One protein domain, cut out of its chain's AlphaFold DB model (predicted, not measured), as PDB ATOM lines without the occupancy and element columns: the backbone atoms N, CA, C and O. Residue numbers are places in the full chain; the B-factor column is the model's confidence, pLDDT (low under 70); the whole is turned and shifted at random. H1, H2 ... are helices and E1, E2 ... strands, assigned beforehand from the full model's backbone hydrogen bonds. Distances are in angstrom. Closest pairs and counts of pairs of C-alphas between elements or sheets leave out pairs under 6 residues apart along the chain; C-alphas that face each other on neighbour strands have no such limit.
ATOM      1  N   PHE A 484     186.776 217.265 224.201       93.56
ATOM      2  CA  PHE A 484     187.271 216.886 222.880       93.56
ATOM      3  C   PHE A 484     188.786 217.083 222.817       93.56
ATOM      4  O   PHE A 484     189.348 217.842 223.602       93.56
ATOM      5  N   ALA A 485     189.441 216.402 221.886       92.25
ATOM      6  CA  ALA A 485     190.847 216.603 221.579       92.25
ATOM      7  C   ALA A 485     191.036 216.802 220.071       92.25
ATOM      8  O   ALA A 485     190.331 216.174 219.276       92.25
ATOM      9  N   ALA A 486     192.001 217.638 219.696       93.81
ATOM     10  CA  ALA A 486     192.551 217.711 218.346       93.81
ATOM     11  C   ALA A 486     194.051 217.426 218.377       93.81
ATOM     12  O   ALA A 486     194.750 217.909 219.266       93.81
ATOM     13  N   ASP A 487     194.535 216.636 217.421       91.00
ATOM     14  CA  ASP A 487     195.955 216.313 217.275       91.00
ATOM     15  C   ASP A 487     196.515 217.057 216.054       91.00
ATOM     16  O   ASP A 487     196.090 216.832 214.920       91.00
ATOM     17  N   LEU A 488     197.418 218.000 216.318       91.62
ATOM     18  CA  LEU A 488     198.080 218.889 215.362       91.62
ATOM     19  C   LEU A 488     199.579 218.550 215.223       91.62
ATOM     20  O   LEU A 488     200.344 219.348 214.690       91.62
ATOM     21  N   THR A 489     200.012 217.361 215.658       86.06
ATOM     22  CA  THR A 489     201.423 216.917 215.601       86.06
ATOM     23  C   THR A 489     202.018 216.955 214.189       86.06
ATOM     24  O   THR A 489     203.192 217.261 214.017       86.06
ATOM     25  N   PHE A 490     201.206 216.702 213.158       83.06
ATOM     26  CA  PHE A 490     201.629 216.787 211.753       83.06
ATOM     27  C   PHE A 490     201.447 218.190 211.140       83.06
ATOM     28  O   PHE A 490     201.877 218.436 210.019       83.06
ATOM     29  N   ALA A 491     200.841 219.130 211.872       84.44
ATOM     30  CA  ALA A 491     200.526 220.489 211.432       84.44
ATOM     31  C   ALA A 491     201.533 221.515 211.987       84.44
ATOM     32  O   ALA A 491     201.152 222.546 212.543       84.44
ATOM     33  N   MET A 492     202.831 221.228 211.861       75.25
ATOM     34  CA  MET A 492     203.904 221.998 212.514       75.25
ATOM     35  C   MET A 492     203.937 223.495 212.158       75.25
ATOM     36  O   MET A 492     204.396 224.292 212.970       75.25
ATOM     37  N   ALA A 493     203.437 223.885 210.981       83.69
ATOM     38  CA  ALA A 493     203.373 225.280 210.536       83.69
ATOM     39  C   ALA A 493     202.073 226.021 210.930       83.69
ATOM     40  O   ALA A 493     201.990 227.234 210.761       83.69
ATOM     41  N   VAL A 494     201.064 225.322 211.466       87.31
ATOM     42  CA  VAL A 494     199.814 225.933 211.955       87.31
ATOM     43  C   VAL A 494     200.042 226.467 213.365       87.31
ATOM     44  O   VAL A 494     200.256 225.678 214.292       87.31
ATOM     45  N   THR A 495     199.976 227.783 213.577       90.56
ATOM     46  CA  THR A 495     200.150 228.336 214.929       90.56
ATOM     47  C   THR A 495     198.938 228.028 215.808       90.56
ATOM     48  O   THR A 495     197.836 227.740 215.338       90.56
ATOM     49  N   SER A 496     199.123 228.101 217.122       90.88
ATOM     50  CA  SER A 496     198.027 227.921 218.079       90.88
ATOM     51  C   SER A 496     197.001 229.061 217.998       90.88
ATOM     52  O   SER A 496     195.836 228.859 218.331       90.88
ATOM     53  N   SER A 497     197.397 230.231 217.478       91.44
ATOM     54  CA  SER A 497     196.477 231.327 217.158       91.44
ATOM     55  C   SER A 497     195.595 230.980 215.955       91.44
ATOM     56  O   SER A 497     194.377 231.081 216.078       91.44
ATOM     57  N   ASP A 498     196.174 230.458 214.863       93.06
ATOM     58  CA  ASP A 498     195.413 229.991 213.689       93.06
ATOM     59  C   ASP A 498     194.404 228.895 214.079       93.06
ATOM     60  O   ASP A 498     193.252 228.918 213.646       93.06
ATOM     61  N   PHE A 499     194.810 227.956 214.946       93.62
ATOM     62  CA  PHE A 499     193.913 226.923 215.471       93.62
ATOM     63  C   PHE A 499     192.745 227.509 216.274       93.62
ATOM     64  O   PHE A 499     191.600 227.104 216.076       93.62
ATOM     65  N   MET A 500     193.010 228.467 217.166       93.19
ATOM     66  CA  MET A 500     191.981 229.073 218.019       93.19
ATOM     67  C   MET A 500     191.020 229.979 217.240       93.19
ATOM     68  O   MET A 500     189.820 229.987 217.522       93.19
ATOM     69  N   GLU A 501     191.520 230.702 216.237       92.69
ATOM     70  CA  GLU A 501     190.714 231.502 215.313       92.69
ATOM     71  C   GLU A 501     189.798 230.608 214.463       92.69
ATOM     72  O   GLU A 501     188.577 230.790 214.464       92.69
ATOM     73  N   ALA A 502     190.357 229.572 213.831       94.44
ATOM     74  CA  ALA A 502     189.592 228.627 213.026       94.44
ATOM     75  C   ALA A 502     188.587 227.815 213.871       94.44
ATOM     76  O   ALA A 502     187.462 227.585 213.431       94.44
ATOM     77  N   LEU A 503     188.930 227.440 215.110       94.94
ATOM     78  CA  LEU A 503     188.005 226.804 216.058       94.94
ATOM     79  C   LEU A 503     186.843 227.727 216.441       94.94
ATOM     80  O   LEU A 503     185.701 227.264 216.475       94.94
ATOM     81  N   ARG A 504     187.104 229.017 216.694       91.44
ATOM     82  CA  ARG A 504     186.054 230.013 216.956       91.44
ATOM     83  C   ARG A 504     185.111 230.142 215.753       91.44
ATOM     84  O   ARG A 504     183.901 230.084 215.945       91.44
ATOM     85  N   ALA A 505     185.647 230.245 214.535       92.00
ATOM     86  CA  ALA A 505     184.858 230.351 213.302       92.00
ATOM     87  C   ALA A 505     184.081 229.062 212.952       92.00
ATOM     88  O   ALA A 505     182.983 229.123 212.400       92.00
ATOM     89  N   ALA A 506     184.629 227.890 213.285       93.56
ATOM     90  CA  ALA A 506     184.015 226.588 213.025       93.56
ATOM     91  C   ALA A 506     182.954 226.172 214.062       93.56
ATOM     92  O   ALA A 506     182.144 225.276 213.795       93.56
ATOM     93  N   CYS A 507     182.946 226.783 215.250       91.12
ATOM     94  CA  CYS A 507     181.938 226.502 216.265       91.12
ATOM     95  C   CYS A 507     180.565 227.078 215.858       91.12
ATOM     96  O   CYS A 507     180.476 228.231 215.442       91.12
ATOM     97  N   PRO A 508     179.455 226.322 216.004       86.25
ATOM     98  CA  PRO A 508     178.118 226.841 215.707       86.25
ATOM     99  C   PRO A 508     177.792 228.111 216.524       86.25
ATOM    100  O   PRO A 508     178.120 228.131 217.707       86.25
ATOM    101  N   PRO A 509     177.043 229.108 216.007       82.00
ATOM    102  CA  PRO A 509     176.803 230.392 216.699       82.00
ATOM    103  C   PRO A 509     176.087 230.343 218.065       82.00
ATOM    104  O   PRO A 509     175.900 231.371 218.705       82.00
ATOM    105  N   LYS A 510     175.629 229.165 218.510       84.62
ATOM    106  CA  LYS A 510     175.026 228.924 219.840       84.62
ATOM    107  C   LYS A 510     175.883 227.999 220.719       84.62
ATOM    108  O   LYS A 510     175.415 227.498 221.741       84.62
ATOM    109  N   CYS A 511     177.112 227.725 220.295       86.31
ATOM    110  CA  CYS A 511     178.103 226.962 221.033       86.31
ATOM    111  C   CYS A 511     178.674 227.828 222.169       86.31
ATOM    112  O   CYS A 511     179.012 228.983 221.920       86.31
ATOM    113  N   PRO A 512     178.813 227.315 223.404       83.12
ATOM    114  CA  PRO A 512     179.582 228.022 224.425       83.12
ATOM    115  C   PRO A 512     181.058 228.095 224.014       83.12
ATOM    116  O   PRO A 512     181.552 227.192 223.334       83.12
ATOM    117  N   LEU A 513     181.776 229.120 224.475       83.88
ATOM    118  CA  LEU A 513     183.228 229.197 224.304       83.88
ATOM    119  C   LEU A 513     183.907 227.997 225.006       83.88
ATOM    120  O   LEU A 513     183.613 227.732 226.180       83.88
ATOM    121  N   PRO A 514     184.785 227.238 224.323       89.94
ATOM    122  CA  PRO A 514     185.564 226.179 224.955       89.94
ATOM    123  C   PRO A 514     186.755 226.757 225.718       89.94
ATOM    124  O   PRO A 514     187.471 227.596 225.184       89.94
ATOM    125  N   ARG A 515     187.054 226.249 226.917       87.19
ATOM    126  CA  ARG A 515     188.416 226.340 227.475       87.19
ATOM    127  C   ARG A 515     189.302 225.405 226.653       87.19
ATOM    128  O   ARG A 515     188.953 224.235 226.497       87.19
ATOM    129  N   VAL A 516     190.402 225.911 226.105       88.94
ATOM    130  CA  VAL A 516     191.315 225.138 225.250       88.94
ATOM    131  C   VAL A 516     192.698 225.134 225.873       88.94
ATOM    132  O   VAL A 516     193.122 226.136 226.429       88.94
ATOM    133  N   LEU A 517     193.374 223.993 225.817       84.38
ATOM    134  CA  LEU A 517     194.634 223.745 226.506       84.38
ATOM    135  C   LEU A 517     195.575 223.039 225.536       84.38
ATOM    136  O   LEU A 517     195.256 221.951 225.054       84.38
ATOM    137  N   GLU A 518     196.714 223.654 225.237       87.94
ATOM    138  CA  GLU A 518     197.739 223.042 224.400       87.94
ATOM    139  C   GLU A 518     198.629 222.133 225.250       87.94
ATOM    140  O   GLU A 518     199.230 222.564 226.229       87.94
ATOM    141  N   LEU A 519     198.690 220.850 224.893       80.31
ATOM    142  CA  LEU A 519     199.552 219.874 225.541       80.31
ATOM    143  C   LEU A 519     200.812 219.673 224.703       80.31
ATOM    144  O   LEU A 519     200.822 218.873 223.763       80.31
ATOM    145  N   THR A 520     201.878 220.374 225.076       72.06
ATOM    146  CA  THR A 520     203.252 220.026 224.704       72.06
ATOM    147  C   THR A 520     203.765 218.923 225.646       72.06
ATOM    148  O   THR A 520     203.737 219.091 226.868       72.06
ATOM    149  N   PRO A 521     204.208 217.756 225.138       62.97
ATOM    150  CA  PRO A 521     204.777 216.710 225.978       62.97
ATOM    151  C   PRO A 521     206.138 217.154 226.520       62.97
ATOM    152  O   PRO A 521     206.964 217.678 225.780       62.97
ATOM    153  N   SER A 522     206.392 216.890 227.803       60.66
ATOM    154  CA  SER A 522     207.661 217.236 228.462       60.66
ATOM    155  C   SER A 522     208.869 216.478 227.895       60.66
ATOM    156  O   SER A 522     209.973 217.010 227.900       60.66
ATOM    157  N   ASP A 523     208.648 215.263 227.382       59.25
ATOM    158  CA  ASP A 523     209.680 214.367 226.855       59.25
ATOM    159  C   ASP A 523     209.218 213.747 225.523       59.25
ATOM    160  O   ASP A 523     208.261 212.965 225.497       59.25
ATOM    161  N   GLY A 524     209.908 214.056 224.419       60.00
ATOM    162  CA  GLY A 524     209.711 213.405 223.116       60.00
ATOM    163  C   GLY A 524     209.640 214.358 221.913       60.00
ATOM    164  O   GLY A 524     209.814 215.567 222.068       60.00
ATOM    165  N   PRO A 525     209.391 213.829 220.697       60.50
ATOM    166  CA  PRO A 525     209.078 214.652 219.528       60.50
ATOM    167  C   PRO A 525     207.808 215.483 219.770       60.50
ATOM    168  O   PRO A 525     206.932 215.076 220.537       60.50
ATOM    169  N   VAL A 526     207.713 216.644 219.109       74.81
ATOM    170  CA  VAL A 526     206.734 217.710 219.403       74.81
ATOM    171  C   VAL A 526     205.305 217.313 219.014       74.81
ATOM    172  O   VAL A 526     204.748 217.757 218.012       74.81
ATOM    173  N   LYS A 527     204.685 216.475 219.841       79.44
ATOM    174  CA  LYS A 527     203.252 216.200 219.788       79.44
ATOM    175  C   LYS A 527     202.500 217.475 220.179       79.44
ATOM    176  O   LYS A 527     202.781 218.037 221.233       79.44
ATOM    177  N   ARG A 528     201.542 217.930 219.372       87.25
ATOM    178  CA  ARG A 528     200.675 219.076 219.717       87.25
ATOM    179  C   ARG A 528     199.242 218.604 219.836       87.25
ATOM    180  O   ARG A 528     198.575 218.397 218.826       87.25
ATOM    181  N   VAL A 529     198.773 218.414 221.067       88.31
ATOM    182  CA  VAL A 529     197.388 218.004 221.331       88.31
ATOM    183  C   VAL A 529     196.640 219.137 222.009       88.31
ATOM    184  O   VAL A 529     196.988 219.533 223.113       88.31
ATOM    185  N   PHE A 530     195.571 219.617 221.387       90.50
ATOM    186  CA  PHE A 530     194.671 220.589 221.997       90.50
ATOM    187  C   PHE A 530     193.542 219.852 222.710       90.50
ATOM    188  O   PHE A 530     192.742 219.173 222.069       90.50
ATOM    189  N   HIS A 531     193.466 219.983 224.033       90.62
ATOM    190  CA  HIS A 531     192.327 219.553 224.842       90.62
ATOM    191  C   HIS A 531     191.288 220.679 224.913       90.62
ATOM    192  O   HIS A 531     191.626 221.830 225.168       90.62
ATOM    193  N   ILE A 532     190.018 220.361 224.657       92.56
ATOM    194  CA  ILE A 532     188.953 221.332 224.367       92.56
ATOM    195  C   ILE A 532     187.741 221.014 225.249       92.56
ATOM    196  O   ILE A 532     187.110 219.963 225.117       92.56
ATOM    197  N   HIS A 533     187.419 221.928 226.162       90.88
ATOM    198  CA  HIS A 533     186.485 221.728 227.268       90.88
ATOM    199  C   HIS A 533     185.336 222.743 227.206       90.88
ATOM    200  O   HIS A 533     185.483 223.909 227.573       90.88
ATOM    201  N   PHE A 534     184.158 222.295 226.776       91.19
ATOM    202  CA  PHE A 534     182.961 223.132 226.698       91.19
ATOM    203  C   PHE A 534     182.162 223.088 228.010       91.19
ATOM    204  O   PHE A 534     181.803 222.014 228.499       91.19
ATOM    205  N   GLN A 535     181.796 224.254 228.560       88.50
ATOM    206  CA  GLN A 535     181.009 224.334 229.806       88.50
ATOM    207  C   GLN A 535     179.669 223.576 229.711       88.50
ATOM    208  O   GLN A 535     179.223 222.931 230.665       88.50
ATOM    209  N   ARG A 536     179.030 223.622 228.535       90.69
ATOM    210  CA  ARG A 536     177.808 222.887 228.163       90.69
ATOM    211  C   ARG A 536     178.087 222.118 226.858       90.69
ATOM    212  O   ARG A 536     178.927 222.576 226.094       90.69
ATOM    213  N   PRO A 537     177.426 220.980 226.571       92.62
ATOM    214  CA  PRO A 537     177.701 220.222 225.347       92.62
ATOM    215  C   PRO A 537     177.455 221.064 224.080       92.62
ATOM    216  O   PRO A 537     176.383 221.663 223.982       92.62
ATOM    217  N   PRO A 538     178.373 221.090 223.093       93.88
ATOM    218  CA  PRO A 538     178.267 221.958 221.916       93.88
ATOM    219  C   PRO A 538     177.372 221.384 220.799       93.88
ATOM    220  O   PRO A 538     177.211 221.992 219.746       93.88
ATOM    221  N   GLY A 539     176.785 220.198 221.005       93.50
ATOM    222  CA  GLY A 539     175.853 219.575 220.060       93.50
ATOM    223  C   GLY A 539     176.498 218.786 218.913       93.50
ATOM    224  O   GLY A 539     175.787 218.384 217.993       93.50
ATOM    225  N   PHE A 540     177.806 218.513 218.960       94.44
ATOM    226  CA  PHE A 540     178.517 217.667 217.991       94.44
ATOM    227  C   PHE A 540     179.286 216.508 218.652       94.44
ATOM    228  O   PHE A 540     179.587 216.546 219.842       94.44
ATOM    229  N   LEU A 541     179.563 215.462 217.868       93.81
ATOM    230  CA  LEU A 541     180.446 214.331 218.188       93.81
ATOM    231  C   LEU A 541     181.881 214.588 217.709       93.81
ATOM    232  O   LEU A 541     182.844 214.274 218.412       93.81
ATOM    233  N   ARG A 542     181.995 215.172 216.512       95.25
ATOM    234  CA  ARG A 542     183.244 215.478 215.812       95.25
ATOM    235  C   ARG A 542     183.064 216.765 215.007       95.25
ATOM    236  O   ARG A 542     181.998 216.981 214.423       95.25
ATOM    237  N   LEU A 543     184.093 217.599 214.989       96.31
ATOM    238  CA  LEU A 543     184.161 218.841 214.227       96.31
ATOM    239  C   LEU A 543     185.458 218.831 213.415       96.31
ATOM    240  O   LEU A 543     186.536 218.602 213.957       96.31
ATOM    241  N   TYR A 544     185.335 219.062 212.116       96.50
ATOM    242  CA  TYR A 544     186.446 219.188 211.183       96.50
ATOM    243  C   TYR A 544     186.657 220.661 210.866       96.50
ATOM    244  O   TYR A 544     185.709 221.344 210.471       96.50
ATOM    245  N   ILE A 545     187.883 221.134 211.057       96.19
ATOM    246  CA  ILE A 545     188.262 222.541 210.991       96.19
ATOM    247  C   ILE A 545     189.369 222.683 209.939       96.19
ATOM    248  O   ILE A 545     190.489 222.235 210.181       96.19
ATOM    249  N   PRO A 546     189.088 223.293 208.783       95.75
ATOM    250  CA  PRO A 546     190.125 223.693 207.848       95.75
ATOM    251  C   PRO A 546     190.892 224.892 208.408       95.75
ATOM    252  O   PRO A 546     190.289 225.868 208.851       95.75
ATOM    253  N   ILE A 547     192.221 224.819 208.378       94.81
ATOM    254  CA  ILE A 547     193.123 225.861 208.869       94.81
ATOM    255  C   ILE A 547     194.161 226.140 207.791       94.81
ATOM    256  O   ILE A 547     194.872 225.225 207.373       94.81
ATOM    257  N   LEU A 548     194.247 227.388 207.335       91.56
ATOM    258  CA  LEU A 548     195.194 227.783 206.298       91.56
ATOM    259  C   LEU A 548     196.628 227.732 206.846       91.56
ATOM    260  O   LEU A 548     197.013 228.536 207.695       91.56
ATOM    261  N   ASN A 549     197.440 226.811 206.333       88.88
ATOM    262  CA  ASN A 549     198.877 226.817 206.552       88.88
ATOM    263  C   ASN A 549     199.484 227.971 205.748       88.88
ATOM    264  O   ASN A 549     199.784 227.826 204.563       88.88
ATOM    265  N   ARG A 550     199.711 229.115 206.403       85.12
ATOM    266  CA  ARG A 550     200.282 230.324 205.779       85.12
ATOM    267  C   ARG A 550     201.623 230.063 205.064       85.12
ATOM    268  O   ARG A 550     201.968 230.809 204.152       85.12
ATOM    269  N   GLY A 551     202.355 229.012 205.451       85.12
ATOM    270  CA  GLY A 551     203.627 228.615 204.839       85.12
ATOM    271  C   GLY A 551     203.512 227.860 203.508       85.12
ATOM    272  O   GLY A 551     204.386 228.037 202.666       85.12
ATOM    273  N   SER A 552     202.463 227.052 203.290       86.81
ATOM    274  CA  SER A 552     202.244 226.332 202.012       86.81
ATOM    275  C   SER A 552     201.041 226.825 201.202       86.81
ATOM    276  O   SER A 552     200.885 226.428 200.053       86.81
ATOM    277  N   GLN A 553     200.208 227.701 201.778       87.44
ATOM    278  CA  GLN A 553     198.904 228.134 201.247       87.44
ATOM    279  C   GLN A 553     197.871 226.995 201.090       87.44
ATOM    280  O   GLN A 553     196.822 227.175 200.478       87.44
ATOM    281  N   GLU A 554     198.128 225.833 201.697       90.06
ATOM    282  CA  GLU A 554     197.198 224.701 201.752       90.06
ATOM    283  C   GLU A 554     196.405 224.700 203.067       90.06
ATOM    284  O   GLU A 554     196.849 225.239 204.083       90.06
ATOM    285  N   TYR A 555     195.249 224.036 203.095       91.56
ATOM    286  CA  TYR A 555     194.461 223.888 204.319       91.56
ATOM    287  C   TYR A 555     194.762 222.563 205.028       91.56
ATOM    288  O   TYR A 555     194.459 221.487 204.513       91.56
ATOM    289  N   PHE A 556     195.270 222.637 206.258       92.50
ATOM    290  CA  PHE A 556     195.297 221.493 207.165       92.50
ATOM    291  C   PHE A 556     193.893 221.250 207.738       92.50
ATOM    292  O   PHE A 556     193.257 222.174 208.243       92.50
ATOM    293  N   MET A 557     193.411 220.007 207.695       94.75
ATOM    294  CA  MET A 557     192.097 219.637 208.227       94.75
ATOM    295  C   MET A 557     192.210 219.126 209.670       94.75
ATOM    296  O   MET A 557     192.304 217.923 209.926       94.75
ATOM    297  N   ALA A 558     192.188 220.043 210.635       95.38
ATOM    298  CA  ALA A 558     192.214 219.695 212.048       95.38
ATOM    299  C   ALA A 558     190.929 218.969 212.467       95.38
ATOM    300  O   ALA A 558     189.813 219.442 212.255       95.38
ATOM    301  N   THR A 559     191.091 217.817 213.114       95.56
ATOM    302  CA  THR A 559     189.978 217.003 213.611       95.56
ATOM    303  C   THR A 559     189.823 217.171 215.116       95.56
ATOM    304  O   THR A 559     190.657 216.698 215.882       95.56
ATOM    305  N   VAL A 560     188.718 217.781 215.545       95.44
ATOM    306  CA  VAL A 560     188.266 217.833 216.941       95.44
ATOM    307  C   VAL A 560     187.328 216.651 217.193       95.44
ATOM    308  O   VAL A 560     186.199 216.631 216.698       95.44
ATOM    309  N   ALA A 561     187.768 215.664 217.973       93.00
ATOM    310  CA  ALA A 561     187.009 214.444 218.276       93.00
ATOM    311  C   ALA A 561     186.804 214.244 219.789       93.00
ATOM    312  O   ALA A 561     187.627 214.654 220.604       93.00
ATOM    313  N   HIS A 562     185.700 213.606 220.182       90.31
ATOM    314  CA  HIS A 562     185.363 213.351 221.589       90.31
ATOM    315  C   HIS A 562     186.450 212.552 222.348       90.31
ATOM    316  O   HIS A 562     186.906 211.497 221.901       90.31
ATOM    317  N   MET A 563     186.820 213.020 223.545       85.25
ATOM    318  CA  MET A 563     187.776 212.339 224.426       85.25
ATOM    319  C   MET A 563     187.164 211.100 225.088       85.25
ATOM    320  O   MET A 563     186.259 211.193 225.916       85.25
TER     321      MET A 563
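AT A GLANCE: This is residues 484 to 563 of the 596 residues of an uncharacterized protein of Zymoseptoria brevis (UniProt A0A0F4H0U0). A strongly twisted five-stranded sheet curls like part of a barrel round one helix, H1. The 80 printed residues, mixed in class, run E1 H1 E2 E3 E4 E5; the sheet's order is E2 E3 E1 E5 E4, antiparallel. The whole is compact: radius of gyration of the C-alphas 12.5 A, spans 33 by 31 by 18 A.

HOW THE PARTS SIT: In two hairpins, E2, residues 514 to 519, with E3, 529 to 534, and E4, 540 to 549, with E5, 554 to 562, find N 517 and O 531 at 2.9 A, and N 545 and O 558 at 2.8 A, within hydrogen-bond range. E1, 484 to 487, H1, 496 to 506, and E2 form a split strand-helix-strand unit, E3 between its strands, its crossover right-handed. H1 is on the sheet; its closest C-alphas to E4 are 502 and 547, 6.1 A.

IN THESE COORDINATES: Find E1 starting at C-alpha 484, (187.271, 216.886, 222.880); E5 ends at C-alpha 562, (185.363, 213.351, 221.589).

THE WHOLE: The printed part has no cut; pLDDT is under 70 at residues 521 to 525.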